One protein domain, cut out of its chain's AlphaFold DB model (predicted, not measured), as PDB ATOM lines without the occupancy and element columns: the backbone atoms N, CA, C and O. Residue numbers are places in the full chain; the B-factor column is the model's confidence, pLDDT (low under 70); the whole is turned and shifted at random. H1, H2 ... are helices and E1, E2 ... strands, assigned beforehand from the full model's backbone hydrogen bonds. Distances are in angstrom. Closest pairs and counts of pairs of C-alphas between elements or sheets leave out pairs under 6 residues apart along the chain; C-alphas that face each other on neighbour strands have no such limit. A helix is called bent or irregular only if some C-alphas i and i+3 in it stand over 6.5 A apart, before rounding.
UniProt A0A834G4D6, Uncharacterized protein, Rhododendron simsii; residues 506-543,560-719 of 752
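Overview. This is residues 506 to 543 and 560 to 719 of the 752 residues of an uncharacterized protein of Rhododendron simsii (UniProt A0A834G4D6). A twisted sheet of six strands has one long helix, H1, slantwise over one face and the helical hairpin H3 and H4 over the other, where the sheet curls round H4. Near the last residues of H1, the small strand hairpin E4 and E5 and the helix H2 make a second, smaller group. The printed part has 198 residues with four named helices and eight named strands, in the order E1 E2 E3 H1 E4 E5 H2 E6 E7 H3 H4 E8; the class is mixed, helices and strands. The large sheet is branched, its neighbour pairs antiparallel. The whole is compact, with a radius of gyration of the C-alphas of 17.3 A, and elongated, spanning 55 by 31 by 30 A.

Arrangement. Look first at E7, residues 656 to 668: E2, residues 528 to 536, and E3, residues 538 to 541, lie on one side of it, and E6, residues 638 to 651, on the other side. Find N 664 and O 533 at 2.8 A, N 657 and O 540 at 2.8 A, and N 642 and O 665 at 2.8 A, each within hydrogen-bond range. E6 bends by 88 degrees at residue 648 and E7 by 80 degrees at residue 659. The edge strand E1, residues 517 to 524, forms a hairpin with E2, N 521 and O 532 being 2.8 A apart; the edge strand E8, residues 714 to 719, pairs with E6, N 641 and O 716 being 2.9 A apart. H1, residues 560 to 590, is on the sheet at a height of 8.3 A, slantwise at 38 degrees to E1 on the local plane. On the opposite face, H3, residues 675 to 684, and H4, residues 692 to 703, touch at a shallow tilt of 14 degrees, opposite ways, their closest C-alphas those of Gln 679 and Val 701, 6.1 A. E4, residues 596 to 601, and E5, residues 609 to 612, form a hairpin, with N 597 and O 611 at 2.8 A. With its residues 620 to 624 alone, H2, residues 613 to 628, touches residues 585 to 589 of H1, about perpendicular at 84 degrees; the closest C-alphas are those of Ser 585 and Phe 623, 5.6 A. Every O i to N i+4 pair is within hydrogen-bond range in H3 and H4, 25 of 27 in H1 and 11 of 12 in H2.

Along the chain. Find C-alpha 517 at (8.298, -37.507, -36.689), where E1 begins. H1 runs 46.3 A from C-alpha 560 at (11.644, -52.362, -47.457), and is only just irregular, C-alphas 586 and 589 being 6.8 A apart. E6 measures 33.8 A and E7 31.9 A; E8 ends at C-alpha 719, (27.568, -57.441, -33.958).

Size, cuts and confidence. The C-alphas of Met 543 and Gln 631 are the two farthest apart, 58.6 A. Residues 544 to 559 are not printed, and C-alphas 543 and 560 are 31.0 A apart across the cut. Of the links that are printed whole, none is long. Residues 628 to 633, of which 628 belongs to H2, stand free. The mean pLDDT of the printed part is 70.4; 81 residues are under 70, among them 625 to 641 and 704 to 719.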
ATOM      1  N   LEU A 506      24.152 -29.490 -28.680       76.56
ATOM      2  CA  LEU A 506      24.959 -30.047 -29.760       76.56
ATOM      3  C   LEU A 506      24.201 -29.992 -31.084       76.56
ATOM      4  O   LEU A 506      23.110 -30.541 -31.214       76.56
ATOM      5  N   VAL A 507      24.798 -29.345 -32.083       68.25
ATOM      6  CA  VAL A 507      24.249 -29.329 -33.442       68.25
ATOM      7  C   VAL A 507      24.585 -30.646 -34.132       68.25
ATOM      8  O   VAL A 507      25.767 -30.963 -34.280       68.25
ATOM      9  N   SER A 508      23.555 -31.401 -34.518       63.03
ATOM     10  CA  SER A 508      23.685 -32.656 -35.269       63.03
ATOM     11  C   SER A 508      24.050 -32.386 -36.729       63.03
ATOM     12  O   SER A 508      23.601 -31.407 -37.318       63.03
ATOM     13  N   ASP A 509      24.858 -33.267 -37.318       52.09
ATOM     14  CA  ASP A 509      25.373 -33.108 -38.687       52.09
ATOM     15  C   ASP A 509      24.528 -33.776 -39.780       52.09
ATOM     16  O   ASP A 509      24.862 -33.666 -40.960       52.09
ATOM     17  N   PHE A 510      23.498 -34.533 -39.409       54.81
ATOM     18  CA  PHE A 510      22.628 -35.183 -40.381       54.81
ATOM     19  C   PHE A 510      21.376 -34.332 -40.624       54.81
ATOM     20  O   PHE A 510      20.684 -33.955 -39.678       54.81
ATOM     21  N   ASP A 511      21.097 -34.045 -41.900       50.72
ATOM     22  CA  ASP A 511      19.888 -33.351 -42.358       50.72
ATOM     23  C   ASP A 511      18.675 -34.270 -42.175       50.72
ATOM     24  O   ASP A 511      18.245 -34.989 -43.078       50.72
ATOM     25  N   ALA A 512      18.136 -34.291 -40.962       54.81
ATOM     26  CA  ALA A 512      16.779 -34.750 -40.747       54.81
ATOM     27  C   ALA A 512      15.821 -33.646 -41.204       54.81
ATOM     28  O   ALA A 512      15.889 -32.530 -40.684       54.81
ATOM     29  N   ASP A 513      14.896 -33.959 -42.116       57.78
ATOM     30  CA  ASP A 513      13.783 -33.058 -42.423       57.78
ATOM     31  C   ASP A 513      13.113 -32.645 -41.108       57.78
ATOM     32  O   ASP A 513      12.746 -33.504 -40.299       57.78
ATOM     33  N   ASN A 514      12.953 -31.340 -40.869       57.25
ATOM     34  CA  ASN A 514      12.346 -30.829 -39.632       57.25
ATOM     35  C   ASN A 514      10.988 -31.493 -39.340       57.25
ATOM     36  O   ASN A 514      10.673 -31.781 -38.180       57.25
ATOM     37  N   ASP A 515      10.258 -31.824 -40.405       62.47
ATOM     38  CA  ASP A 515       8.925 -32.423 -40.398       62.47
ATOM     39  C   ASP A 515       8.915 -33.930 -40.087       62.47
ATOM     40  O   ASP A 515       7.855 -34.520 -39.869       62.47
ATOM     41  N   SER A 516      10.081 -34.576 -40.021       71.12
ATOM     42  CA  SER A 516      10.182 -35.994 -39.677       71.12
ATOM     43  C   SER A 516       9.772 -36.253 -38.219       71.12
ATOM     44  O   SER A 516      10.281 -35.640 -37.272       71.12
ATOM     45  N   VAL A 517       8.845 -37.189 -38.015       83.31
ATOM     46  CA  VAL A 517       8.298 -37.507 -36.689       83.31
ATOM     47  C   VAL A 517       9.109 -38.638 -36.063       83.31
ATOM     48  O   VAL A 517       8.713 -39.800 -36.089       83.31
ATOM     49  N   PHE A 518      10.264 -38.315 -35.490       86.81
ATOM     50  CA  PHE A 518      11.053 -39.287 -34.734       86.81
ATOM     51  C   PHE A 518      11.692 -38.676 -33.492       86.81
ATOM     52  O   PHE A 518      11.862 -37.459 -33.390       86.81
ATOM     53  N   LYS A 519      12.042 -39.552 -32.552       89.31
ATOM     54  CA  LYS A 519      12.737 -39.219 -31.315       89.31
ATOM     55  C   LYS A 519      13.648 -40.381 -30.910       89.31
ATOM     56  O   LYS A 519      13.299 -41.540 -31.134       89.31
ATOM     57  N   TRP A 520      14.799 -40.102 -30.313       89.25
ATOM     58  CA  TRP A 520      15.718 -41.136 -29.828       89.25
ATOM     59  C   TRP A 520      16.210 -40.830 -28.418       89.25
ATOM     60  O   TRP A 520      16.400 -39.673 -28.078       89.25
ATOM     61  N   GLY A 521      16.438 -41.849 -27.598       87.12
ATOM     62  CA  GLY A 521      16.943 -41.709 -26.234       87.12
ATOM     63  C   GLY A 521      18.071 -42.689 -25.953       87.12
ATOM     64  O   GLY A 521      18.067 -43.811 -26.457       87.12
ATOM     65  N   ALA A 522      19.045 -42.270 -25.151       83.94
ATOM     66  CA  ALA A 522      20.185 -43.094 -24.767       83.94
ATOM     67  C   ALA A 522      20.255 -43.249 -23.245       83.94
ATOM     68  O   ALA A 522      20.154 -42.277 -22.495       83.94
ATOM     69  N   LYS A 523      20.447 -44.490 -22.795       80.69
ATOM     70  CA  LYS A 523      20.609 -44.838 -21.384       80.69
ATOM     71  C   LYS A 523      22.093 -44.932 -21.052       80.69
ATOM     72  O   LYS A 523      22.824 -45.729 -21.641       80.69
ATOM     73  N   PHE A 524      22.501 -44.123 -20.079       73.06
ATOM     74  CA  PHE A 524      23.854 -44.097 -19.537       73.06
ATOM     75  C   PHE A 524      23.822 -44.496 -18.059       73.06
ATOM     76  O   PHE A 524      23.134 -43.844 -17.258       73.06
ATOM     77  N   THR A 525      24.576 -45.534 -17.697       66.31
ATOM     78  CA  THR A 525      24.900 -45.852 -16.297       66.31
ATOM     79  C   THR A 525      26.364 -45.500 -16.023       66.31
ATOM     80  O   THR A 525      26.675 -44.381 -15.623       66.31
ATOM     81  N   SER A 526      27.274 -46.424 -16.324       62.12
ATOM     82  CA  SER A 526      28.734 -46.273 -16.271       62.12
ATOM     83  C   SER A 526      29.366 -46.196 -17.665       62.12
ATOM     84  O   SER A 526      30.493 -45.724 -17.814       62.12
ATOM     85  N   ASN A 527      28.614 -46.623 -18.680       65.31
ATOM     86  CA  ASN A 527      28.913 -46.528 -20.099       65.31
ATOM     87  C   ASN A 527      27.594 -46.284 -20.870       65.31
ATOM     88  O   ASN A 527      26.542 -46.082 -20.257       65.31
ATOM     89  N   LEU A 528      27.648 -46.252 -22.202       71.56
ATOM     90  CA  LEU A 528      26.455 -46.269 -23.046       71.56
ATOM     91  C   LEU A 528      25.885 -47.693 -23.080       71.56
ATOM     92  O   LEU A 528      26.458 -48.562 -23.734       71.56
ATOM     93  N   ASP A 529      24.771 -47.920 -22.383       75.25
ATOM     94  CA  ASP A 529      24.199 -49.263 -22.213       75.25
ATOM     95  C   ASP A 529      23.193 -49.604 -23.307       75.25
ATOM     96  O   ASP A 529      23.138 -50.729 -23.802       75.25
ATOM     97  N   SER A 530      22.355 -48.637 -23.681       81.44
ATOM     98  CA  SER A 530      21.330 -48.862 -24.693       81.44
ATOM     99  C   SER A 530      20.845 -47.578 -25.345       81.44
ATOM    100  O   SER A 530      20.869 -46.512 -24.731       81.44
ATOM    101  N   ILE A 531      20.332 -47.695 -26.564       86.25
ATOM    102  CA  ILE A 531      19.806 -46.599 -27.374       86.25
ATOM    103  C   ILE A 531      18.448 -47.035 -27.909       86.25
ATOM    104  O   ILE A 531      18.332 -48.104 -28.498       86.25
ATOM    105  N   THR A 532      17.422 -46.214 -27.733       87.50
ATOM    106  CA  THR A 532      16.070 -46.485 -28.224       87.50
ATOM    107  C   THR A 532      15.676 -45.402 -29.211       87.50
ATOM    108  O   THR A 532      15.697 -44.222 -28.884       87.50
ATOM    109  N   PHE A 533      15.301 -45.801 -30.415       88.50
ATOM    110  CA  PHE A 533      14.851 -44.946 -31.501       88.50
ATOM    111  C   PHE A 533      13.372 -45.213 -31.778       88.50
ATOM    112  O   PHE A 533      12.965 -46.368 -31.884       88.50
ATOM    113  N   LEU A 534      12.579 -44.155 -31.910       88.44
ATOM    114  CA  LEU A 534      11.156 -44.200 -32.219       88.44
ATOM    115  C   LEU A 534      10.881 -43.302 -33.424       88.44
ATOM    116  O   LEU A 534      11.194 -42.117 -33.395       88.44
ATOM    117  N   TYR A 535      10.243 -43.846 -34.452       87.25
ATOM    118  CA  TYR A 535       9.846 -43.141 -35.667       87.25
ATOM    119  C   TYR A 535       8.356 -43.342 -35.934       87.25
ATOM    120  O   TYR A 535       7.825 -44.420 -35.690       87.25
ATOM    121  N   ALA A 536       7.697 -42.337 -36.497       85.56
ATOM    122  CA  ALA A 536       6.364 -42.426 -37.067       85.56
ATOM    123  C   ALA A 536       6.340 -41.725 -38.431       85.56
ATOM    124  O   ALA A 536       7.017 -40.723 -38.644       85.56
ATOM    125  N   ALA A 537       5.526 -42.235 -39.353       78.88
ATOM    126  CA  ALA A 537       5.333 -41.579 -40.644       78.88
ATOM    127  C   ALA A 537       4.453 -40.329 -40.528       78.88
ATOM    128  O   ALA A 537       4.575 -39.395 -41.312       78.88
ATOM    129  N   SER A 538       3.532 -40.322 -39.562       81.88
ATOM    130  CA  SER A 538       2.689 -39.164 -39.278       81.88
ATOM    131  C   SER A 538       2.211 -39.166 -37.832       81.88
ATOM    132  O   SER A 538       2.118 -40.216 -37.186       81.88
ATOM    133  N   LEU A 539       1.894 -37.967 -37.349       86.31
ATOM    134  CA  LEU A 539       1.325 -37.703 -36.037       86.31
ATOM    135  C   LEU A 539       0.120 -36.776 -36.201       86.31
ATOM    136  O   LEU A 539       0.274 -35.618 -36.584       86.31
ATOM    137  N   THR A 540      -1.078 -37.275 -35.905       86.06
ATOM    138  CA  THR A 540      -2.337 -36.531 -36.044       86.06
ATOM    139  C   THR A 540      -3.074 -36.451 -34.712       86.06
ATOM    140  O   THR A 540      -2.986 -37.351 -33.882       86.06
ATOM    141  N   LYS A 541      -3.792 -35.352 -34.458       86.06
ATOM    142  CA  LYS A 541      -4.613 -35.207 -33.247       86.06
ATOM    143  C   LYS A 541      -5.902 -36.021 -33.407       86.06
ATOM    144  O   LYS A 541      -6.526 -35.941 -34.461       86.06
ATOM    145  N   MET A 542      -6.307 -36.773 -32.383       81.19
ATOM    146  CA  MET A 542      -7.569 -37.520 -32.393       81.19
ATOM    147  C   MET A 542      -8.746 -36.551 -32.547       81.19
ATOM    148  O   MET A 542      -8.908 -35.636 -31.737       81.19
ATOM    149  N   MET A 543      -9.573 -36.759 -33.573       69.44
ATOM    150  CA  MET A 543     -10.882 -36.115 -33.694       69.44
ATOM    151  C   MET A 543     -11.942 -36.992 -33.011       69.44
ATOM    152  O   MET A 543     -11.847 -38.219 -33.034       69.44
ATOM    153  N   GLN A 560      10.243 -52.112 -47.848       51.16
ATOM    154  CA  GLN A 560      11.644 -52.362 -47.457       51.16
ATOM    155  C   GLN A 560      12.503 -51.085 -47.462       51.16
ATOM    156  O   GLN A 560      13.433 -50.931 -46.670       51.16
ATOM    157  N   GLU A 561      12.160 -50.135 -48.326       51.44
ATOM    158  CA  GLU A 561      12.803 -48.827 -48.436       51.44
ATOM    159  C   GLU A 561      12.558 -47.976 -47.187       51.44
ATOM    160  O   GLU A 561      13.489 -47.385 -46.637       51.44
ATOM    161  N   GLU A 562      11.321 -47.972 -46.687       57.84
ATOM    162  CA  GLU A 562      10.946 -47.262 -45.470       57.84
ATOM    163  C   GLU A 562      11.597 -47.912 -44.234       57.84
ATOM    164  O   GLU A 562      12.059 -47.203 -43.340       57.84
ATOM    165  N   ILE A 563      11.740 -49.244 -44.202       58.66
ATOM    166  CA  ILE A 563      12.511 -49.956 -43.161       58.66
ATOM    167  C   ILE A 563      13.987 -49.546 -43.199       58.66
ATOM    168  O   ILE A 563      14.567 -49.217 -42.163       58.66
ATOM    169  N   THR A 564      14.590 -49.531 -44.388       56.56
ATOM    170  CA  THR A 564      16.006 -49.188 -44.581       56.56
ATOM    171  C   THR A 564      16.294 -47.751 -44.152       56.56
ATOM    172  O   THR A 564      17.273 -47.504 -43.447       56.56
ATOM    173  N   LEU A 565      15.415 -46.810 -44.507       62.19
ATOM    174  CA  LEU A 565      15.522 -45.408 -44.105       62.19
ATOM    175  C   LEU A 565      15.347 -45.217 -42.589       62.19
ATOM    176  O   LEU A 565      16.064 -44.438 -41.966       62.19
ATOM    177  N   ARG A 566      14.433 -45.960 -41.956       69.38
ATOM    178  CA  ARG A 566      14.268 -45.929 -40.492       69.38
ATOM    179  C   ARG A 566      15.497 -46.476 -39.771       69.38
ATOM    180  O   ARG A 566      15.920 -45.901 -38.772       69.38
ATOM    181  N   LEU A 567      16.082 -47.563 -40.274       64.94
ATOM    182  CA  LEU A 567      17.302 -48.145 -39.713       64.94
ATOM    183  C   LEU A 567      18.513 -47.230 -39.904       64.94
ATOM    184  O   LEU A 567      19.309 -47.097 -38.976       64.94
ATOM    185  N   SER A 568      18.652 -46.571 -41.058       61.44
ATOM    186  CA  SER A 568      19.751 -45.627 -41.284       61.44
ATOM    187  C   SER A 568      19.670 -44.434 -40.328       61.44
ATOM    188  O   SER A 568      20.667 -44.116 -39.681       61.44
ATOM    189  N   LEU A 569      18.480 -43.851 -40.137       69.94
ATOM    190  CA  LEU A 569      18.253 -42.789 -39.150       69.94
ATOM    191  C   LEU A 569      18.537 -43.258 -37.718       69.94
ATOM    192  O   LEU A 569      19.186 -42.546 -36.952       69.94
ATOM    193  N   ALA A 570      18.109 -44.472 -37.364       67.12
ATOM    194  CA  ALA A 570      18.387 -45.059 -36.057       67.12
ATOM    195  C   ALA A 570      19.900 -45.221 -35.805       67.12
ATOM    196  O   ALA A 570      20.373 -44.982 -34.694       67.12
ATOM    197  N   ILE A 571      20.671 -45.569 -36.840       64.25
ATOM    198  CA  ILE A 571      22.136 -45.659 -36.775       64.25
ATOM    199  C   ILE A 571      22.777 -44.273 -36.629       64.25
ATOM    200  O   ILE A 571      23.708 -44.132 -35.838       64.25
ATOM    201  N   GLU A 572      22.305 -43.247 -37.343       66.00
ATOM    202  CA  GLU A 572      22.813 -41.877 -37.155       66.00
ATOM    203  C   GLU A 572      22.566 -41.384 -35.720       66.00
ATOM    204  O   GLU A 572      23.484 -40.881 -35.071       66.00
ATOM    205  N   CYS A 573      21.383 -41.657 -35.161       74.12
ATOM    206  CA  CYS A 573      21.087 -41.380 -33.753       74.12
ATOM    207  C   CYS A 573      22.028 -42.146 -32.806       74.12
ATOM    208  O   CYS A 573      22.486 -41.610 -31.796       74.12
ATOM    209  N   ALA A 574      22.370 -43.395 -33.140       68.31
ATOM    210  CA  ALA A 574      23.310 -44.177 -32.348       68.31
ATOM    211  C   ALA A 574      24.736 -43.603 -32.380       68.31
ATOM    212  O   ALA A 574      25.433 -43.621 -31.363       68.31
ATOM    213  N   LYS A 575      25.174 -43.053 -33.520       65.69
ATOM    214  CA  LYS A 575      26.460 -42.348 -33.615       65.69
ATOM    215  C   LYS A 575      26.472 -41.103 -32.733       65.69
ATOM    216  O   LYS A 575      27.446 -40.908 -32.010       65.69
ATOM    217  N   GLU A 576      25.401 -40.311 -32.741       70.62
ATOM    218  CA  GLU A 576      25.279 -39.146 -31.853       70.62
ATOM    219  C   GLU A 576      25.370 -39.538 -30.373       70.62
ATOM    220  O   GLU A 576      26.135 -38.936 -29.620       70.62
ATOM    221  N   ALA A 577      24.695 -40.611 -29.951       73.00
ATOM    222  CA  ALA A 577      24.793 -41.112 -28.577       73.00
ATOM    223  C   ALA A 577      26.238 -41.477 -28.172       73.00
ATOM    224  O   ALA A 577      26.669 -41.218 -27.044       73.00
ATOM    225  N   VAL A 578      27.015 -42.053 -29.095       68.50
ATOM    226  CA  VAL A 578      28.438 -42.360 -28.874       68.50
ATOM    227  C   VAL A 578      29.287 -41.089 -28.806       68.50
ATOM    228  O   VAL A 578      30.220 -41.018 -28.001       68.50
ATOM    229  N   LEU A 579      28.972 -40.062 -29.599       67.06
ATOM    230  CA  LEU A 579      29.626 -38.756 -29.483       67.06
ATOM    231  C   LEU A 579      29.369 -38.140 -28.104       67.06
ATOM    232  O   LEU A 579      30.308 -37.657 -27.469       67.06
ATOM    233  N   TRP A 580      28.136 -38.237 -27.595       75.56
ATOM    234  CA  TRP A 580      27.793 -37.776 -26.249       75.56
ATOM    235  C   TRP A 580      28.625 -38.513 -25.196       75.56
ATOM    236  O   TRP A 580      29.287 -37.864 -24.389       75.56
ATOM    237  N   LEU A 581      28.699 -39.851 -25.263       71.00
ATOM    238  CA  LEU A 581      29.567 -40.654 -24.390       71.00
ATOM    239  C   LEU A 581      31.015 -40.144 -24.403       71.00
ATOM    240  O   LEU A 581      31.668 -40.053 -23.361       71.00
ATOM    241  N   ARG A 582      31.531 -39.804 -25.587       62.88
ATOM    242  CA  ARG A 582      32.918 -39.379 -25.744       62.88
ATOM    243  C   ARG A 582      33.183 -38.030 -25.088       62.88
ATOM    244  O   ARG A 582      34.169 -37.923 -24.355       62.88
ATOM    245  N   ILE A 583      32.306 -37.052 -25.302       66.69
ATOM    246  CA  ILE A 583      32.380 -35.734 -24.654       66.69
ATOM    247  C   ILE A 583      32.367 -35.905 -23.130       66.69
ATOM    248  O   ILE A 583      33.234 -35.374 -22.429       66.69
ATOM    249  N   LEU A 584      31.454 -36.738 -22.621       71.81
ATOM    250  CA  LEU A 584      31.374 -37.060 -21.197       71.81
ATOM    251  C   LEU A 584      32.694 -37.696 -20.696       71.81
ATOM    252  O   LEU A 584      33.221 -37.305 -19.655       71.81
ATOM    253  N   SER A 585      33.290 -38.617 -21.458       65.69
ATOM    254  CA  SER A 585      34.521 -39.316 -21.057       65.69
ATOM    255  C   SER A 585      35.781 -38.438 -21.023       65.69
ATOM    256  O   SER A 585      36.656 -38.658 -20.184       65.69
ATOM    257  N   LEU A 586      35.896 -37.450 -21.919       63.38
ATOM    258  CA  LEU A 586      37.112 -36.643 -22.076       63.38
ATOM    259  C   LEU A 586      37.155 -35.443 -21.129       63.38
ATOM    260  O   LEU A 586      38.235 -35.089 -20.645       63.38
ATOM    261  N   ASP A 587      36.005 -34.826 -20.855       65.31
ATOM    262  CA  ASP A 587      35.966 -33.529 -20.181       65.31
ATOM    263  C   ASP A 587      35.432 -33.589 -18.747       65.31
ATOM    264  O   ASP A 587      35.941 -32.871 -17.884       65.31
ATOM    265  N   ILE A 588      34.520 -34.512 -18.415       69.62
ATOM    266  CA  ILE A 588      34.023 -34.661 -17.032       69.62
ATOM    267  C   ILE A 588      35.140 -34.935 -16.022       69.62
ATOM    268  O   ILE A 588      35.115 -34.330 -14.944       69.62
ATOM    269  N   PRO A 589      36.135 -35.807 -16.298       69.44
ATOM    270  CA  PRO A 589      37.176 -36.097 -15.315       69.44
ATOM    271  C   PRO A 589      38.025 -34.876 -14.932       69.44
ATOM    272  O   PRO A 589      38.614 -34.880 -13.848       69.44
ATOM    273  N   LYS A 590      38.071 -33.844 -15.792       71.00
ATOM    274  CA  LYS A 590      38.841 -32.605 -15.594       71.00
ATOM    275  C   LYS A 590      38.136 -31.597 -14.675       71.00
ATOM    276  O   LYS A 590      38.804 -30.731 -14.117       71.00
ATOM    277  N   HIS A 591      36.823 -31.732 -14.465       77.44
ATOM    278  CA  HIS A 591      36.008 -30.801 -13.675       77.44
ATOM    279  C   HIS A 591      35.419 -31.480 -12.423       77.44
ATOM    280  O   HIS A 591      34.276 -31.940 -12.434       77.44
ATOM    281  N   PRO A 592      36.170 -31.553 -11.305       77.44
ATOM    282  CA  PRO A 592      35.733 -32.271 -10.106       77.44
ATOM    283  C   PRO A 592      34.574 -31.591  -9.361       77.44
ATOM    284  O   PRO A 592      33.858 -32.272  -8.631       77.44
ATOM    285  N   MET A 593      34.381 -30.277  -9.537       82.75
ATOM    286  CA  MET A 593      33.302 -29.508  -8.895       82.75
ATOM    287  C   MET A 593      31.958 -29.591  -9.630       82.75
ATOM    288  O   MET A 593      30.962 -29.075  -9.125       82.75
ATOM    289  N   LEU A 594      31.920 -30.252 -10.791       84.69
ATOM    290  CA  LEU A 594      30.728 -30.384 -11.619       84.69
ATOM    291  C   LEU A 594      29.692 -31.272 -10.906       84.69
ATOM    292  O   LEU A 594      30.007 -32.385 -10.483       84.69
ATOM    293  N   GLN A 595      28.477 -30.760 -10.745       86.00
ATOM    294  CA  GLN A 595      27.358 -31.388 -10.036       86.00
ATOM    295  C   GLN A 595      26.243 -31.821 -10.992       86.00
ATOM    296  O   GLN A 595      25.556 -32.794 -10.696       86.00
ATOM    297  N   SER A 596      26.092 -31.132 -12.126       87.56
ATOM    298  CA  SER A 596      25.086 -31.437 -13.144       87.56
ATOM    299  C   SER A 596      25.612 -31.222 -14.561       87.56
ATOM    300  O   SER A 596      26.353 -30.274 -14.839       87.56
ATOM    301  N   ILE A 597      25.191 -32.093 -15.475       86.25
ATOM    302  CA  ILE A 597      25.415 -31.977 -16.914       86.25
ATOM    303  C   ILE A 597      24.093 -32.202 -17.623       86.25
ATOM    304  O   ILE A 597      23.390 -33.170 -17.346       86.25
ATOM    305  N   THR A 598      23.766 -31.312 -18.551       86.31
ATOM    306  CA  THR A 598      22.672 -31.495 -19.499       86.31
ATOM    307  C   THR A 598      23.241 -31.521 -20.912       86.31
ATOM    308  O   THR A 598      23.985 -30.611 -21.268       86.31
ATOM    309  N   ILE A 599      22.872 -32.520 -21.715       85.25
ATOM    310  CA  ILE A 599      23.127 -32.555 -23.162       85.25
ATOM    311  C   ILE A 599      21.786 -32.590 -23.899       85.25
ATOM    312  O   ILE A 599      20.910 -33.391 -23.568       85.25
ATOM    313  N   THR A 600      21.625 -31.717 -24.886       83.00
ATOM    314  CA  THR A 600      20.494 -31.675 -25.821       83.00
ATOM    315  C   THR A 600      21.016 -31.621 -27.249       83.00
ATOM    316  O   THR A 600      22.115 -31.114 -27.481       83.00
ATOM    317  N   ASP A 601      20.235 -32.114 -28.206       80.31
ATOM    318  CA  ASP A 601      20.492 -31.848 -29.616       80.31
ATOM    319  C   ASP A 601      19.764 -30.574 -30.069       80.31
ATOM    320  O   ASP A 601      18.676 -30.237 -29.594       80.31
ATOM    321  N   SER A 602      20.350 -29.857 -31.026       66.19
ATOM    322  CA  SER A 602      19.790 -28.591 -31.510       66.19
ATOM    323  C   SER A 602      18.447 -28.759 -32.220       66.19
ATOM    324  O   SER A 602      17.697 -27.791 -32.354       66.19
ATOM    325  N   MET A 603      18.167 -29.974 -32.701       67.56
ATOM    326  CA  MET A 603      16.939 -30.346 -33.405       67.56
ATOM    327  C   MET A 603      15.843 -30.847 -32.453       67.56
ATOM    328  O   MET A 603      14.722 -31.101 -32.897       67.56
ATOM    329  N   ASN A 604      16.145 -30.993 -31.156       74.50
ATOM    330  CA  ASN A 604      15.260 -31.563 -30.139       74.50
ATOM    331  C   ASN A 604      14.682 -32.942 -30.532       74.50
ATOM    332  O   ASN A 604      13.542 -33.275 -30.185       74.50
ATOM    333  N   LYS A 605      15.441 -33.738 -31.296       80.56
ATOM    334  CA  LYS A 605      15.086 -35.109 -31.700       80.56
ATOM    335  C   LYS A 605      15.656 -36.128 -30.707       80.56
ATOM    336  O   LYS A 605      15.055 -37.175 -30.491       80.56
ATOM    337  N   GLY A 606      16.764 -35.818 -30.049       77.19
ATOM    338  CA  GLY A 606      17.326 -36.564 -28.934       77.19
ATOM    339  C   GLY A 606      16.585 -36.259 -27.637       77.19
ATOM    340  O   GLY A 606      16.200 -35.122 -27.365       77.19
ATOM    341  N   VAL A 607      16.359 -37.279 -26.816       78.56
ATOM    342  CA  VAL A 607      15.894 -37.108 -25.442       78.56
ATOM    343  C   VAL A 607      17.022 -36.443 -24.668       78.56
ATOM    344  O   VAL A 607      18.179 -36.867 -24.724       78.56
ATOM    345  N   ARG A 608      16.673 -35.377 -23.952       81.81
ATOM    346  CA  ARG A 608      17.597 -34.616 -23.118       81.81
ATOM    347  C   ARG A 608      18.303 -35.549 -22.130       81.81
ATOM    348  O   ARG A 608      17.659 -36.165 -21.285       81.81
ATOM    349  N   LEU A 609      19.631 -35.599 -22.193       82.38
ATOM    350  CA  LEU A 609      20.434 -36.328 -21.220       82.38
ATOM    351  C   LEU A 609      20.722 -35.428 -20.020       82.38
ATOM    352  O   LEU A 609      21.450 -34.446 -20.149       82.38
ATOM    353  N   CYS A 610      20.202 -35.791 -18.850       81.50
ATOM    354  CA  CYS A 610      20.512 -35.148 -17.574       81.50
ATOM    355  C   CYS A 610      21.320 -36.106 -16.690       81.50
ATOM    356  O   CYS A 610      20.850 -37.188 -16.341       81.50
ATOM    357  N   LEU A 611      22.538 -35.707 -16.322       81.56
ATOM    358  CA  LEU A 611      23.374 -36.412 -15.352       81.56
ATOM    359  C   LEU A 611      23.644 -35.490 -14.166       81.56
ATOM    360  O   LEU A 611      24.364 -34.500 -14.306       81.56
ATOM    361  N   ASP A 612      23.104 -35.816 -12.998       83.25
ATOM    362  CA  ASP A 612      23.310 -35.066 -11.763       83.25
ATOM    363  C   ASP A 612      23.642 -35.978 -10.573       83.25
ATOM    364  O   ASP A 612      23.608 -37.211 -10.657       83.25
ATOM    365  N   GLY A 613      24.069 -35.350  -9.473       81.12
ATOM    366  CA  GLY A 613      24.234 -36.004  -8.176       81.12
ATOM    367  C   GLY A 613      25.109 -37.261  -8.217       81.12
ATOM    368  O   GLY A 613      26.265 -37.221  -8.642       81.12
ATOM    369  N   GLU A 614      24.552 -38.372  -7.737       78.00
ATOM    370  CA  GLU A 614      25.236 -39.665  -7.615       78.00
ATOM    371  C   GLU A 614      25.579 -40.279  -8.980       78.00
ATOM    372  O   GLU A 614      26.716 -40.707  -9.184       78.00
ATOM    373  N   ARG A 615      24.668 -40.193  -9.962       76.12
ATOM    374  CA  ARG A 615      24.874 -40.730 -11.322       76.12
ATOM    375  C   ARG A 615      26.080 -40.091 -12.009       76.12
ATOM    376  O   ARG A 615      26.876 -40.772 -12.654       76.12
ATOM    377  N   LEU A 616      26.256 -38.777 -11.846       81.56
ATOM    378  CA  LEU A 616      27.414 -38.071 -12.398       81.56
ATOM    379  C   LEU A 616      28.729 -38.499 -11.724       81.56
ATOM    380  O   LEU A 616      29.767 -38.587 -12.385       81.56
ATOM    381  N   VAL A 617      28.704 -38.761 -10.413       79.88
ATOM    382  CA  VAL A 617      29.878 -39.217  -9.655       79.88
ATOM    383  C   VAL A 617      30.285 -40.630 -10.072       79.88
ATOM    384  O   VAL A 617      31.473 -40.867 -10.309       79.88
ATOM    385  N   GLU A 618      29.326 -41.544 -10.215       79.44
ATOM    386  CA  GLU A 618      29.552 -42.902 -10.722       79.44
ATOM    387  C   GLU A 618      30.172 -42.877 -12.121       79.44
ATOM    388  O   GLU A 618      31.246 -43.445 -12.338       79.44
ATOM    389  N   CYS A 619      29.560 -42.124 -13.037       74.19
ATOM    390  CA  CYS A 619      30.021 -41.959 -14.411       74.19
ATOM    391  C   CYS A 619      31.453 -41.382 -14.468       74.19
ATOM    392  O   CYS A 619      32.340 -41.920 -15.136       74.19
ATOM    393  N   ARG A 620      31.747 -40.345 -13.666       78.75
ATOM    394  CA  ARG A 620      33.097 -39.759 -13.547       78.75
ATOM    395  C   ARG A 620      34.132 -40.766 -13.040       78.75
ATOM    396  O   ARG A 620      35.270 -40.766 -13.518       78.75
ATOM    397  N   ASN A 621      33.777 -41.583 -12.051       77.56
ATOM    398  CA  ASN A 621      34.675 -42.593 -11.493       77.56
ATOM    399  C   ASN A 621      34.945 -43.718 -12.500       77.56
ATOM    400  O   ASN A 621      36.102 -44.111 -12.656       77.56
ATOM    401  N   ALA A 622      33.917 -44.165 -13.228       72.00
ATOM    402  CA  ALA A 622      34.047 -45.144 -14.304       72.00
ATOM    403  C   ALA A 622      35.024 -44.659 -15.389       72.00
ATOM    404  O   ALA A 622      36.009 -45.342 -15.678       72.00
ATOM    405  N   PHE A 623      34.856 -43.430 -15.896       71.06
ATOM    406  CA  PHE A 623      35.769 -42.863 -16.897       71.06
ATOM    407  C   PHE A 623      37.199 -42.690 -16.380       71.06
ATOM    408  O   PHE A 623      38.160 -42.994 -17.087       71.06
ATOM    409  N   ARG A 624      37.375 -42.244 -15.129       70.31
ATOM    410  CA  ARG A 624      38.711 -42.103 -14.528       70.31
ATOM    411  C   ARG A 624      39.439 -43.448 -14.421       70.31
ATOM    412  O   ARG A 624      40.665 -43.470 -14.529       70.31
ATOM    413  N   ASN A 625      38.711 -44.537 -14.195       64.00
ATOM    414  CA  ASN A 625      39.278 -45.881 -14.136       64.00
ATOM    415  C   ASN A 625      39.611 -46.413 -15.537       64.00
ATOM    416  O   ASN A 625      40.719 -46.911 -15.729       64.00
ATOM    417  N   ALA A 626      38.731 -46.201 -16.519       57.53
ATOM    418  CA  ALA A 626      38.970 -46.574 -17.916       57.53
ATOM    419  C   ALA A 626      40.213 -45.878 -18.512       57.53
ATOM    420  O   ALA A 626      41.030 -46.511 -19.169       57.53
ATOM    421  N   ILE A 627      40.434 -44.592 -18.206       54.16
ATOM    422  CA  ILE A 627      41.614 -43.837 -18.678       54.16
ATOM    423  C   ILE A 627      42.933 -44.379 -18.085       54.16
ATOM    424  O   ILE A 627      43.987 -44.270 -18.710       54.16
ATOM    425  N   LYS A 628      42.904 -44.960 -16.877       44.69
ATOM    426  CA  LYS A 628      44.101 -45.483 -16.191       44.69
ATOM    427  C   LYS A 628      44.544 -46.862 -16.682       44.69
ATOM    428  O   LYS A 628      45.689 -47.231 -16.428       44.69
ATOM    429  N   CYS A 629      43.677 -47.613 -17.360       28.48
ATOM    430  CA  CYS A 629      43.988 -48.932 -17.906       28.48
ATOM    431  C   CYS A 629      43.648 -48.964 -19.409       28.48
ATOM    432  O   CYS A 629      42.590 -49.453 -19.790       28.48
ATOM    433  N   PRO A 630      44.537 -48.461 -20.288       36.66
ATOM    434  CA  PRO A 630      44.251 -48.321 -21.722       36.66
ATOM    435  C   PRO A 630      44.144 -49.656 -22.478       36.66
ATOM    436  O   PRO A 630      43.948 -49.652 -23.688       36.66
ATOM    437  N   GLN A 631      44.341 -50.794 -21.799       31.83
ATOM    438  CA  GLN A 631      44.332 -52.122 -22.419       31.83
ATOM    439  C   GLN A 631      42.925 -52.642 -22.719       31.83
ATOM    440  O   GLN A 631      42.776 -53.551 -23.534       31.83
ATOM    441  N   GLU A 632      41.893 -52.032 -22.144       29.61
ATOM    442  CA  GLU A 632      40.528 -52.219 -22.612       29.61
ATOM    443  C   GLU A 632      40.247 -51.148 -23.664       29.61
ATOM    444  O   GLU A 632      39.748 -50.056 -23.390       29.61
ATOM    445  N   THR A 633      40.616 -51.476 -24.907       31.44
ATOM    446  CA  THR A 633      39.908 -50.990 -26.102       31.44
ATOM    447  C   THR A 633      38.429 -50.808 -25.764       31.44
ATOM    448  O   THR A 633      37.886 -51.661 -25.065       31.44
ATOM    449  N   LEU A 634      37.774 -49.729 -26.233       35.12
ATOM    450  CA  LEU A 634      36.304 -49.663 -26.208       35.12
ATOM    451  C   LEU A 634      35.837 -51.039 -26.708       35.12
ATOM    452  O   LEU A 634      36.161 -51.368 -27.855       35.12
ATOM    453  N   PRO A 635      35.276 -51.904 -25.839       34.09
ATOM    454  CA  PRO A 635      35.211 -53.324 -26.139       34.09
ATOM    455  C   PRO A 635      34.434 -53.435 -27.432       34.09
ATOM    456  O   PRO A 635      33.440 -52.731 -27.558       34.09
ATOM    457  N   ARG A 636      34.896 -54.228 -28.408       39.00
ATOM    458  CA  ARG A 636      34.159 -54.515 -29.652       39.00
ATOM    459  C   ARG A 636      32.710 -54.828 -29.267       39.00
ATOM    460  O   ARG A 636      32.433 -55.935 -28.812       39.00
ATOM    461  N   THR A 637      31.826 -53.826 -29.309       45.91
ATOM    462  CA  THR A 637      30.617 -53.876 -28.481       45.91
ATOM    463  C   THR A 637      29.570 -54.605 -29.289       45.91
ATOM    464  O   THR A 637      28.866 -54.005 -30.092       45.91
ATOM    465  N   GLN A 638      29.496 -55.925 -29.124       51.06
ATOM    466  CA  GLN A 638      28.351 -56.675 -29.623       51.06
ATOM    467  C   GLN A 638      27.087 -55.964 -29.148       51.06
ATOM    468  O   GLN A 638      27.019 -55.533 -27.994       51.06
ATOM    469  N   ALA A 639      26.139 -55.768 -30.058       59.69
ATOM    470  CA  ALA A 639      24.963 -55.005 -29.727       59.69
ATOM    471  C   ALA A 639      23.727 -55.648 -30.318       59.69
ATOM    472  O   ALA A 639      23.572 -55.776 -31.530       59.69
ATOM    473  N   THR A 640      22.849 -56.060 -29.422       64.94
ATOM    474  CA  THR A 640      21.617 -56.741 -29.774       64.94
ATOM    475  C   THR A 640      20.598 -55.702 -30.208       64.94
ATOM    476  O   THR A 640      20.358 -54.726 -29.496       64.94
ATOM    477  N   ILE A 641      19.996 -55.906 -31.378       66.12
ATOM    478  CA  ILE A 641      19.009 -54.991 -31.942       66.12
ATOM    479  C   ILE A 641      17.640 -55.641 -31.827       66.12
ATOM    480  O   ILE A 641      17.394 -56.732 -32.341       66.12
ATOM    481  N   ARG A 642      16.723 -54.954 -31.154       70.31
ATOM    482  CA  ARG A 642      15.325 -55.365 -31.045       70.31
ATOM    483  C   ARG A 642      14.468 -54.312 -31.720       70.31
ATOM    484  O   ARG A 642      14.526 -53.145 -31.352       70.31
ATOM    485  N   GLY A 643      13.712 -54.720 -32.730       69.81
ATOM    486  CA  GLY A 643      12.835 -53.833 -33.484       69.81
ATOM    487  C   GLY A 643      11.378 -54.256 -33.375       69.81
ATOM    488  O   GLY A 643      11.084 -55.429 -33.146       69.81
ATOM    489  N   GLY A 644      10.471 -53.304 -33.559       70.19
ATOM    490  CA  GLY A 644       9.041 -53.559 -33.678       70.19
ATOM    491  C   GLY A 644       8.358 -52.473 -34.495       70.19
ATOM    492  O   GLY A 644       8.844 -51.345 -34.574       70.19
ATOM    493  N   SER A 645       7.227 -52.813 -35.110       70.06
ATOM    494  CA  SER A 645       6.417 -51.867 -35.875       70.06
ATOM    495  C   SER A 645       4.944 -51.987 -35.505       70.06
ATOM    496  O   SER A 645       4.446 -53.086 -35.254       70.06
ATOM    497  N   VAL A 646       4.257 -50.847 -35.472       73.25
ATOM    498  CA  VAL A 646       2.829 -50.724 -35.182       73.25
ATOM    499  C   VAL A 646       2.185 -49.850 -36.268       73.25
ATOM    500  O   VAL A 646       2.529 -48.670 -36.374       73.25
ATOM    501  N   PRO A 647       1.246 -50.382 -37.076       69.50
ATOM    502  CA  PRO A 647       0.618 -49.634 -38.170       69.50
ATOM    503  C   PRO A 647      -0.118 -48.380 -37.700       69.50
ATOM    504  O   PRO A 647      -0.003 -47.323 -38.314       69.50
ATOM    505  N   VAL A 648      -0.842 -48.471 -36.585       77.81
ATOM    506  CA  VAL A 648      -1.552 -47.343 -35.980       77.81
ATOM    507  C   VAL A 648      -1.450 -47.452 -34.463       77.81
ATOM    508  O   VAL A 648      -1.869 -48.446 -33.875       77.81
ATOM    509  N   LEU A 649      -0.902 -46.424 -33.822       82.94
ATOM    510  CA  LEU A 649      -0.744 -46.340 -32.376       82.94
ATOM    511  C   LEU A 649      -1.581 -45.182 -31.832       82.94
ATOM    512  O   LEU A 649      -1.330 -44.015 -32.130       82.94
ATOM    513  N   ARG A 650      -2.583 -45.516 -31.019       84.31
ATOM    514  CA  ARG A 650      -3.446 -44.540 -30.347       84.31
ATOM    515  C   ARG A 650      -2.826 -44.132 -29.011       84.31
ATOM    516  O   ARG A 650      -2.487 -44.989 -28.198       84.31
ATOM    517  N   LEU A 651      -2.716 -42.827 -28.792       88.12
ATOM    518  CA  LEU A 651      -2.105 -42.201 -27.622       88.12
ATOM    519  C   LEU A 651      -3.187 -41.450 -26.824       88.12
ATOM    520  O   LEU A 651      -3.412 -40.259 -27.053       88.12
ATOM    521  N   PRO A 652      -3.946 -42.151 -25.960       83.88
ATOM    522  CA  PRO A 652      -5.109 -41.594 -25.271       83.88
ATOM    523  C   PRO A 652      -4.789 -40.466 -24.279       83.88
ATOM    524  O   PRO A 652      -5.641 -39.611 -24.060       83.88
ATOM    525  N   MET A 653      -3.599 -40.441 -23.674       83.81
ATOM    526  CA  MET A 653      -3.222 -39.412 -22.697       83.81
ATOM    527  C   MET A 653      -2.915 -38.081 -23.381       83.81
ATOM    528  O   MET A 653      -3.299 -37.026 -22.883       83.81
ATOM    529  N   SER A 654      -2.230 -38.126 -24.522       85.12
ATOM    530  CA  SER A 654      -1.913 -36.940 -25.318       85.12
ATOM    531  C   SER A 654      -3.009 -36.582 -26.327       85.12
ATOM    532  O   SER A 654      -3.056 -35.445 -26.795       85.12
ATOM    533  N   GLY A 655      -3.911 -37.516 -26.640       86.25
ATOM    534  CA  GLY A 655      -4.987 -37.332 -27.612       86.25
ATOM    535  C   GLY A 655      -4.494 -37.350 -29.060       86.25
ATOM    536  O   GLY A 655      -5.036 -36.625 -29.892       86.25
ATOM    537  N   TYR A 656      -3.463 -38.141 -29.368       89.06
ATOM    538  CA  TYR A 656      -2.875 -38.248 -30.709       89.06
ATOM    539  C   TYR A 656      -2.938 -39.673 -31.270       89.06
ATOM    540  O   TYR A 656      -3.018 -40.656 -30.540       89.06
ATOM    541  N   VAL A 657      -2.860 -39.791 -32.591       85.06
ATOM    542  CA  VAL A 657      -2.662 -41.045 -33.314       85.06
ATOM    543  C   VAL A 657      -1.352 -40.943 -34.080       85.06
ATOM    544  O   VAL A 657      -1.131 -39.990 -34.827       85.06
ATOM    545  N   MET A 658      -0.479 -41.928 -33.901       87.06
ATOM    546  CA  MET A 658       0.704 -42.101 -34.736       87.06
ATOM    547  C   MET A 658       0.450 -43.207 -35.756       87.06
ATOM    548  O   MET A 658      -0.045 -44.274 -35.392       87.06
ATOM    549  N   LYS A 659       0.804 -42.978 -37.024       83.50
ATOM    550  CA  LYS A 659       0.710 -44.002 -38.078       83.50
ATOM    551  C   LYS A 659       2.094 -44.492 -38.506       83.50
ATOM    552  O   LYS A 659       3.063 -43.730 -38.515       83.50
ATOM    553  N   ARG A 660       2.152 -45.770 -38.881       75.69
ATOM    554  CA  ARG A 660       3.330 -46.552 -39.284       75.69
ATOM    555  C   ARG A 660       4.512 -46.343 -38.335       75.69
ATOM    556  O   ARG A 660       5.589 -45.928 -38.756       75.69
ATOM    557  N   VAL A 661       4.288 -46.598 -37.053       81.19
ATOM    558  CA  VAL A 661       5.277 -46.408 -35.991       81.19
ATOM    559  C   VAL A 661       6.309 -47.525 -36.024       81.19
ATOM    560  O   VAL A 661       5.939 -48.687 -36.122       81.19
ATOM    561  N   ALA A 662       7.589 -47.194 -35.894       81.25
ATOM    562  CA  ALA A 662       8.669 -48.151 -35.695       81.25
ATOM    563  C   ALA A 662       9.474 -47.797 -34.450       81.25
ATOM    564  O   ALA A 662       9.809 -46.634 -34.232       81.25
ATOM    565  N   ILE A 663       9.824 -48.812 -33.669       83.19
ATOM    566  CA  ILE A 663      10.751 -48.705 -32.548       83.19
ATOM    567  C   ILE A 663      11.958 -49.606 -32.809       83.19
ATOM    568  O   ILE A 663      11.803 -50.745 -33.252       83.19
ATOM    569  N   VAL A 664      13.161 -49.099 -32.552       80.38
ATOM    570  CA  VAL A 664      14.421 -49.841 -32.662       80.38
ATOM    571  C   VAL A 664      15.225 -49.607 -31.394       80.38
ATOM    572  O   VAL A 664      15.527 -48.474 -31.043       80.38
ATOM    573  N   HIS A 665      15.578 -50.679 -30.702       81.94
ATOM    574  CA  HIS A 665      16.361 -50.650 -29.482       81.94
ATOM    575  C   HIS A 665      17.693 -51.355 -29.706       81.94
ATOM    576  O   HIS A 665      17.730 -52.544 -30.021       81.94
ATOM    577  N   PHE A 666      18.780 -50.618 -29.529       78.12
ATOM    578  CA  PHE A 666      20.142 -51.117 -29.526       78.12
ATOM    579  C   PHE A 666      20.563 -51.326 -28.080       78.12
ATOM    580  O   PHE A 666      20.675 -50.362 -27.327       78.12
ATOM    581  N   LYS A 667      20.844 -52.563 -27.692       77.94
ATOM    582  CA  LYS A 667      21.537 -52.857 -26.441       77.94
ATOM    583  C   LYS A 667      23.021 -52.999 -26.730       77.94
ATOM    584  O   LYS A 667      23.365 -53.760 -27.620       77.94
ATOM    585  N   LEU A 668      23.888 -52.323 -25.989       71.31
ATOM    586  CA  LEU A 668      25.339 -52.390 -26.139       71.31
ATOM    587  C   LEU A 668      25.936 -53.261 -25.015       71.31
ATOM    588  O   LEU A 668      25.774 -52.953 -23.839       71.31
ATOM    589  N   GLY A 669      26.626 -54.355 -25.360       63.03
ATOM    590  CA  GLY A 669      27.315 -55.240 -24.406       63.03
ATOM    591  C   GLY A 669      27.056 -56.736 -24.632       63.03
ATOM    592  O   GLY A 669      26.188 -57.124 -25.407       63.03
ATOM    593  N   SER A 670      27.818 -57.599 -23.948       48.56
ATOM    594  CA  SER A 670      27.819 -59.063 -24.149       48.56
ATOM    595  C   SER A 670      26.764 -59.846 -23.354       48.56
ATOM    596  O   SER A 670      26.772 -61.073 -23.391       48.56
ATOM    597  N   GLY A 671      25.881 -59.178 -22.607       54.72
ATOM    598  CA  GLY A 671      24.800 -59.856 -21.885       54.72
ATOM    599  C   GLY A 671      23.566 -60.036 -22.766       54.72
ATOM    600  O   GLY A 671      23.153 -59.078 -23.419       54.72
ATOM    601  N   ASP A 672      22.924 -61.201 -22.737       54.25
ATOM    602  CA  ASP A 672      21.531 -61.322 -23.178       54.25
ATOM    603  C   ASP A 672      20.630 -60.779 -22.068       54.25
ATOM    604  O   ASP A 672      20.595 -61.319 -20.965       54.25
ATOM    605  N   ASP A 673      19.930 -59.675 -22.340       59.12
ATOM    606  CA  ASP A 673      18.895 -59.192 -21.420       59.12
ATOM    607  C   ASP A 673      17.617 -59.982 -21.639       59.12
ATOM    608  O   ASP A 673      17.239 -60.268 -22.786       59.12
ATOM    609  N   SER A 674      16.898 -60.246 -20.547       68.75
ATOM    610  CA  SER A 674      15.532 -60.732 -20.663       68.75
ATOM    611  C   SER A 674      14.696 -59.737 -21.479       68.75
ATOM    612  O   SER A 674      15.025 -58.557 -21.642       68.75
ATOM    613  N   GLU A 675      13.597 -60.202 -22.059       68.19
ATOM    614  CA  GLU A 675      12.694 -59.316 -22.794       68.19
ATOM    615  C   GLU A 675      12.114 -58.212 -21.898       68.19
ATOM    616  O   GLU A 675      11.976 -57.069 -22.335       68.19
ATOM    617  N   SER A 676      11.879 -58.538 -20.625       73.25
ATOM    618  CA  SER A 676      11.434 -57.594 -19.600       73.25
ATOM    619  C   SER A 676      12.456 -56.479 -19.357       73.25
ATOM    620  O   SER A 676      12.070 -55.320 -19.220       73.25
ATOM    621  N   ASP A 677      13.750 -56.803 -19.340       75.00
ATOM    622  CA  ASP A 677      14.807 -55.814 -19.091       75.00
ATOM    623  C   ASP A 677      14.959 -54.848 -20.271       75.00
ATOM    624  O   ASP A 677      15.086 -53.640 -20.071       75.00
ATOM    625  N   ALA A 678      14.851 -55.347 -21.508       72.94
ATOM    626  CA  ALA A 678      14.872 -54.489 -22.693       72.94
ATOM    627  C   ALA A 678      13.637 -53.581 -22.774       72.94
ATOM    628  O   ALA A 678      13.760 -52.406 -23.110       72.94
ATOM    629  N   GLN A 679      12.451 -54.097 -22.438       79.44
ATOM    630  CA  GLN A 679      11.227 -53.293 -22.357       79.44
ATOM    631  C   GLN A 679      11.364 -52.167 -21.327       79.44
ATOM    632  O   GLN A 679      11.004 -51.024 -21.610       79.44
ATOM    633  N   LEU A 680      11.927 -52.470 -20.155       83.00
ATOM    634  CA  LEU A 680      12.209 -51.468 -19.132       83.00
ATOM    635  C   LEU A 680      13.235 -50.437 -19.626       83.00
ATOM    636  O   LEU A 680      13.009 -49.239 -19.490       83.00
ATOM    637  N   ALA A 681      14.313 -50.878 -20.283       81.38
ATOM    638  CA  ALA A 681      15.329 -49.991 -20.847       81.38
ATOM    639  C   ALA A 681      14.779 -49.057 -21.942       81.38
ATOM    640  O   ALA A 681      15.205 -47.905 -22.034       81.38
ATOM    641  N   MET A 682      13.814 -49.515 -22.749       84.44
ATOM    642  CA  MET A 682      13.120 -48.665 -23.724       84.44
ATOM    643  C   MET A 682      12.334 -47.546 -23.039       84.44
ATOM    644  O   MET A 682      12.432 -46.397 -23.465       84.44
ATOM    645  N   VAL A 683      11.588 -47.864 -21.976       85.06
ATOM    646  CA  VAL A 683      10.830 -46.868 -21.198       85.06
ATOM    647  C   VAL A 683      11.778 -45.891 -20.503       85.06
ATOM    648  O   VAL A 683      11.585 -44.681 -20.605       85.06
ATOM    649  N   ASP A 684      12.839 -46.396 -19.871       83.69
ATOM    650  CA  ASP A 684      13.848 -45.576 -19.195       83.69
ATOM    651  C   ASP A 684      14.528 -44.586 -20.151       83.69
ATOM    652  O   ASP A 684      14.793 -43.445 -19.773       83.69
ATOM    653  N   ALA A 685      14.787 -44.990 -21.402       84.31
ATOM    654  CA  ALA A 685      15.398 -44.127 -22.415       84.31
ATOM    655  C   ALA A 685      14.552 -42.882 -22.748       84.31
ATOM    656  O   ALA A 685      15.087 -41.907 -23.271       84.31
ATOM    657  N   PHE A 686      13.254 -42.908 -22.434       87.12
ATOM    658  CA  PHE A 686      12.306 -41.813 -22.641       87.12
ATOM    659  C   PHE A 686      11.745 -41.250 -21.325       87.12
ATOM    660  O   PHE A 686      10.806 -40.462 -21.360       87.12
ATOM    661  N   ALA A 687      12.306 -41.612 -20.165       82.38
ATOM    662  CA  ALA A 687      11.779 -41.192 -18.862       82.38
ATOM    663  C   ALA A 687      11.865 -39.671 -18.624       82.38
ATOM    664  O   ALA A 687      10.984 -39.096 -17.989       82.38
ATOM    665  N   GLU A 688      12.909 -39.025 -19.153       77.19
ATOM    666  CA  GLU A 688      13.101 -37.565 -19.086       77.19
ATOM    667  C   GLU A 688      12.304 -36.811 -20.170       77.19
ATOM    668  O   GLU A 688      12.195 -35.583 -20.126       77.19
ATOM    669  N   GLU A 689      11.734 -37.523 -21.150       79.88
ATOM    670  CA  GLU A 689      10.889 -36.930 -22.186       79.88
ATOM    671  C   GLU A 689       9.461 -36.778 -21.654       79.88
ATOM    672  O   GLU A 689       8.838 -37.735 -21.197       79.88
ATOM    673  N   GLN A 690       8.897 -35.578 -21.771       72.56
ATOM    674  CA  GLN A 690       7.484 -35.352 -21.485       72.56
ATOM    675  C   GLN A 690       6.703 -35.235 -22.792       72.56
ATOM    676  O   GLN A 690       7.011 -34.400 -23.639       72.56
ATOM    677  N   GLY A 691       5.651 -36.044 -22.935       83.69
ATOM    678  CA  GLY A 691       4.667 -35.889 -24.006       83.69
ATOM    679  C   GLY A 691       4.505 -37.115 -24.899       83.69
ATOM    680  O   GLY A 691       4.677 -38.256 -24.469       83.69
ATOM    681  N   VAL A 692       4.130 -36.859 -26.151       86.94
ATOM    682  CA  VAL A 692       3.581 -37.847 -27.092       86.94
ATOM    683  C   VAL A 692       4.518 -39.048 -27.317       86.94
ATOM    684  O   VAL A 692       4.059 -40.188 -27.344       86.94
ATOM    685  N   PHE A 693       5.831 -38.825 -27.423       88.62
ATOM    686  CA  PHE A 693       6.806 -39.899 -27.655       88.62
ATOM    687  C   PHE A 693       7.000 -40.810 -26.433       88.62
ATOM    688  O   PHE A 693       7.067 -42.027 -26.591       88.62
ATOM    689  N   SER A 694       7.021 -40.249 -25.216       88.00
ATOM    690  CA  SER A 694       7.090 -41.041 -23.976       88.00
ATOM    691  C   SER A 694       5.861 -41.943 -23.819       88.00
ATOM    692  O   SER A 694       5.979 -43.129 -23.506       88.00
ATOM    693  N   GLU A 695       4.675 -41.415 -24.142       88.94
ATOM    694  CA  GLU A 695       3.442 -42.193 -24.156       88.94
ATOM    695  C   GLU A 695       3.499 -43.300 -25.211       88.94
ATOM    696  O   GLU A 695       3.120 -44.435 -24.922       88.94
ATOM    697  N   ALA A 696       4.001 -42.997 -26.410       88.69
ATOM    698  CA  ALA A 696       4.114 -43.965 -27.490       88.69
ATOM    699  C   ALA A 696       4.977 -45.169 -27.104       88.69
ATOM    700  O   ALA A 696       4.539 -46.303 -27.283       88.69
ATOM    701  N   VAL A 697       6.149 -44.949 -26.498       87.94
ATOM    702  CA  VAL A 697       7.001 -46.051 -26.018       87.94
ATOM    703  C   VAL A 697       6.275 -46.890 -24.966       87.94
ATOM    704  O   VAL A 697       6.256 -48.116 -25.066       87.94
ATOM    705  N   VAL A 698       5.600 -46.255 -24.001       87.75
ATOM    706  CA  VAL A 698       4.825 -46.967 -22.972       87.75
ATOM    707  C   VAL A 698       3.691 -47.795 -23.586       87.75
ATOM    708  O   VAL A 698       3.469 -48.929 -23.162       87.75
ATOM    709  N   GLN A 699       2.971 -47.264 -24.576       84.81
ATOM    710  CA  GLN A 699       1.893 -47.988 -25.257       84.81
ATOM    711  C   GLN A 699       2.426 -49.154 -26.097       84.81
ATOM    712  O   GLN A 699       1.850 -50.239 -26.059       84.81
ATOM    713  N   ILE A 700       3.551 -48.975 -26.795       83.31
ATOM    714  CA  ILE A 700       4.203 -50.053 -27.552       83.31
ATOM    715  C   ILE A 700       4.638 -51.179 -26.610       83.31
ATOM    716  O   ILE A 700       4.339 -52.340 -26.875       83.31
ATOM    717  N   VAL A 701       5.275 -50.849 -25.481       81.88
ATOM    718  CA  VAL A 701       5.719 -51.839 -24.485       81.88
ATOM    719  C   VAL A 701       4.534 -52.555 -23.821       81.88
ATOM    720  O   VAL A 701       4.606 -53.755 -23.565       81.88
ATOM    721  N   LYS A 702       3.411 -51.864 -23.581       80.31
ATOM    722  CA  LYS A 702       2.172 -52.494 -23.085       80.31
ATOM    723  C   LYS A 702       1.581 -53.469 -24.101       80.31
ATOM    724  O   LYS A 702       1.255 -54.595 -23.733       80.31
ATOM    725  N   ASN A 703       1.479 -53.049 -25.361       71.69
ATOM    726  CA  ASN A 703       0.936 -53.867 -26.447       71.69
ATOM    727  C   ASN A 703       1.861 -55.028 -26.823       71.69
ATOM    728  O   ASN A 703       1.397 -56.010 -27.388       71.69
ATOM    729  N   TYR A 704       3.141 -54.964 -26.447       64.75
ATOM    730  CA  TYR A 704       4.107 -56.056 -26.595       64.75
ATOM    731  C   TYR A 704       3.691 -57.346 -25.867       64.75
ATOM    732  O   TYR A 704       4.193 -58.417 -26.194       64.75
ATOM    733  N   LYS A 705       2.786 -57.257 -24.879       56.59
ATOM    734  CA  LYS A 705       2.237 -58.413 -24.149       56.59
ATOM    735  C   LYS A 705       1.037 -59.073 -24.842       56.59
ATOM    736  O   LYS A 705       0.686 -60.186 -24.470       56.59
ATOM    737  N   ASP A 706       0.425 -58.406 -25.823       55.94
ATOM    738  CA  ASP A 706      -0.677 -58.938 -26.632       55.94
ATOM    739  C   ASP A 706      -0.095 -59.527 -27.930       55.94
ATOM    740  O   ASP A 706       0.188 -58.796 -28.882       55.94
ATOM    741  N   GLU A 707       0.065 -60.854 -27.992       45.66
ATOM    742  CA  GLU A 707       0.701 -61.574 -29.118       45.66
ATOM    743  C   GLU A 707       0.068 -61.283 -30.496       45.66
ATOM    744  O   GLU A 707       0.732 -61.407 -31.521       45.66
ATOM    745  N   ASN A 708      -1.181 -60.811 -30.526       41.25
ATOM    746  CA  ASN A 708      -1.956 -60.568 -31.746       41.25
ATOM    747  C   ASN A 708      -1.867 -59.131 -32.307       41.25
ATOM    748  O   ASN A 708      -2.550 -58.833 -33.283       41.25
ATOM    749  N   LYS A 709      -1.099 -58.209 -31.697       44.47
ATOM    750  CA  LYS A 709      -1.132 -56.769 -32.068       44.47
ATOM    751  C   LYS A 709       0.185 -56.164 -32.559       44.47
ATOM    752  O   LYS A 709       0.172 -55.038 -33.057       44.47
ATOM    753  N   VAL A 710       1.313 -56.863 -32.438       44.38
ATOM    754  CA  VAL A 710       2.624 -56.353 -32.875       44.38
ATOM    755  C   VAL A 710       3.111 -57.174 -34.064       44.38
ATOM    756  O   VAL A 710       3.505 -58.325 -33.919       44.38
ATOM    757  N   PHE A 711       3.101 -56.562 -35.249       39.69
ATOM    758  CA  PHE A 711       3.333 -57.244 -36.530       39.69
ATOM    759  C   PHE A 711       4.786 -57.692 -36.768       39.69
ATOM    760  O   PHE A 711       5.065 -58.354 -37.761       39.69
ATOM    761  N   PHE A 712       5.729 -57.358 -35.880       41.38
ATOM    762  CA  PHE A 712       7.126 -57.766 -36.033       41.38
ATOM    763  C   PHE A 712       7.812 -57.941 -34.672       41.38
ATOM    764  O   PHE A 712       8.270 -56.974 -34.066       41.38
ATOM    765  N   ARG A 713       7.902 -59.185 -34.190       44.38
ATOM    766  CA  ARG A 713       8.764 -59.579 -33.063       44.38
ATOM    767  C   ARG A 713       9.990 -60.281 -33.643       44.38
ATOM    768  O   ARG A 713      10.058 -61.504 -33.670       44.38
ATOM    769  N   ARG A 714      10.947 -59.520 -34.183       42.69
ATOM    770  CA  ARG A 714      12.256 -60.074 -34.572       42.69
ATOM    771  C   ARG A 714      13.347 -59.456 -33.705       42.69
ATOM    772  O   ARG A 714      13.656 -58.270 -33.806       42.69
ATOM    773  N   SER A 715      13.902 -60.280 -32.819       35.94
ATOM    774  CA  SER A 715      15.166 -60.000 -32.143       35.94
ATOM    775  C   SER A 715      16.283 -60.355 -33.112       35.94
ATOM    776  O   SER A 715      16.401 -61.510 -33.514       35.94
ATOM    777  N   PHE A 716      17.090 -59.373 -33.497       38.69
ATOM    778  CA  PHE A 716      18.249 -59.589 -34.349       38.69
ATOM    779  C   PHE A 716      19.512 -59.414 -33.511       38.69
ATOM    780  O   PHE A 716      19.820 -58.329 -33.012       38.69
ATOM    781  N   VAL A 717      20.270 -60.494 -33.345       34.22
ATOM    782  CA  VAL A 717      21.591 -60.427 -32.715       34.22
ATOM    783  C   VAL A 717      22.602 -60.045 -33.795       34.22
ATOM    784  O   VAL A 717      23.145 -60.899 -34.489       34.22
ATOM    785  N   GLY A 718      22.829 -58.743 -33.968       38.31
ATOM    786  CA  GLY A 718      23.906 -58.211 -34.804       38.31
ATOM    787  C   GLY A 718      25.169 -57.947 -33.980       38.31
ATOM    788  O   GLY A 718      25.108 -57.665 -32.786       38.31
ATOM    789  N   ARG A 719      26.359 -58.012 -34.584       35.62
ATOM    790  CA  ARG A 719      27.568 -57.441 -33.958       35.62
ATOM    791  C   ARG A 719      27.764 -56.026 -34.489       35.62
ATOM    792  O   ARG A 719      28.117 -55.861 -35.655       35.62
TER     793      ARG A 719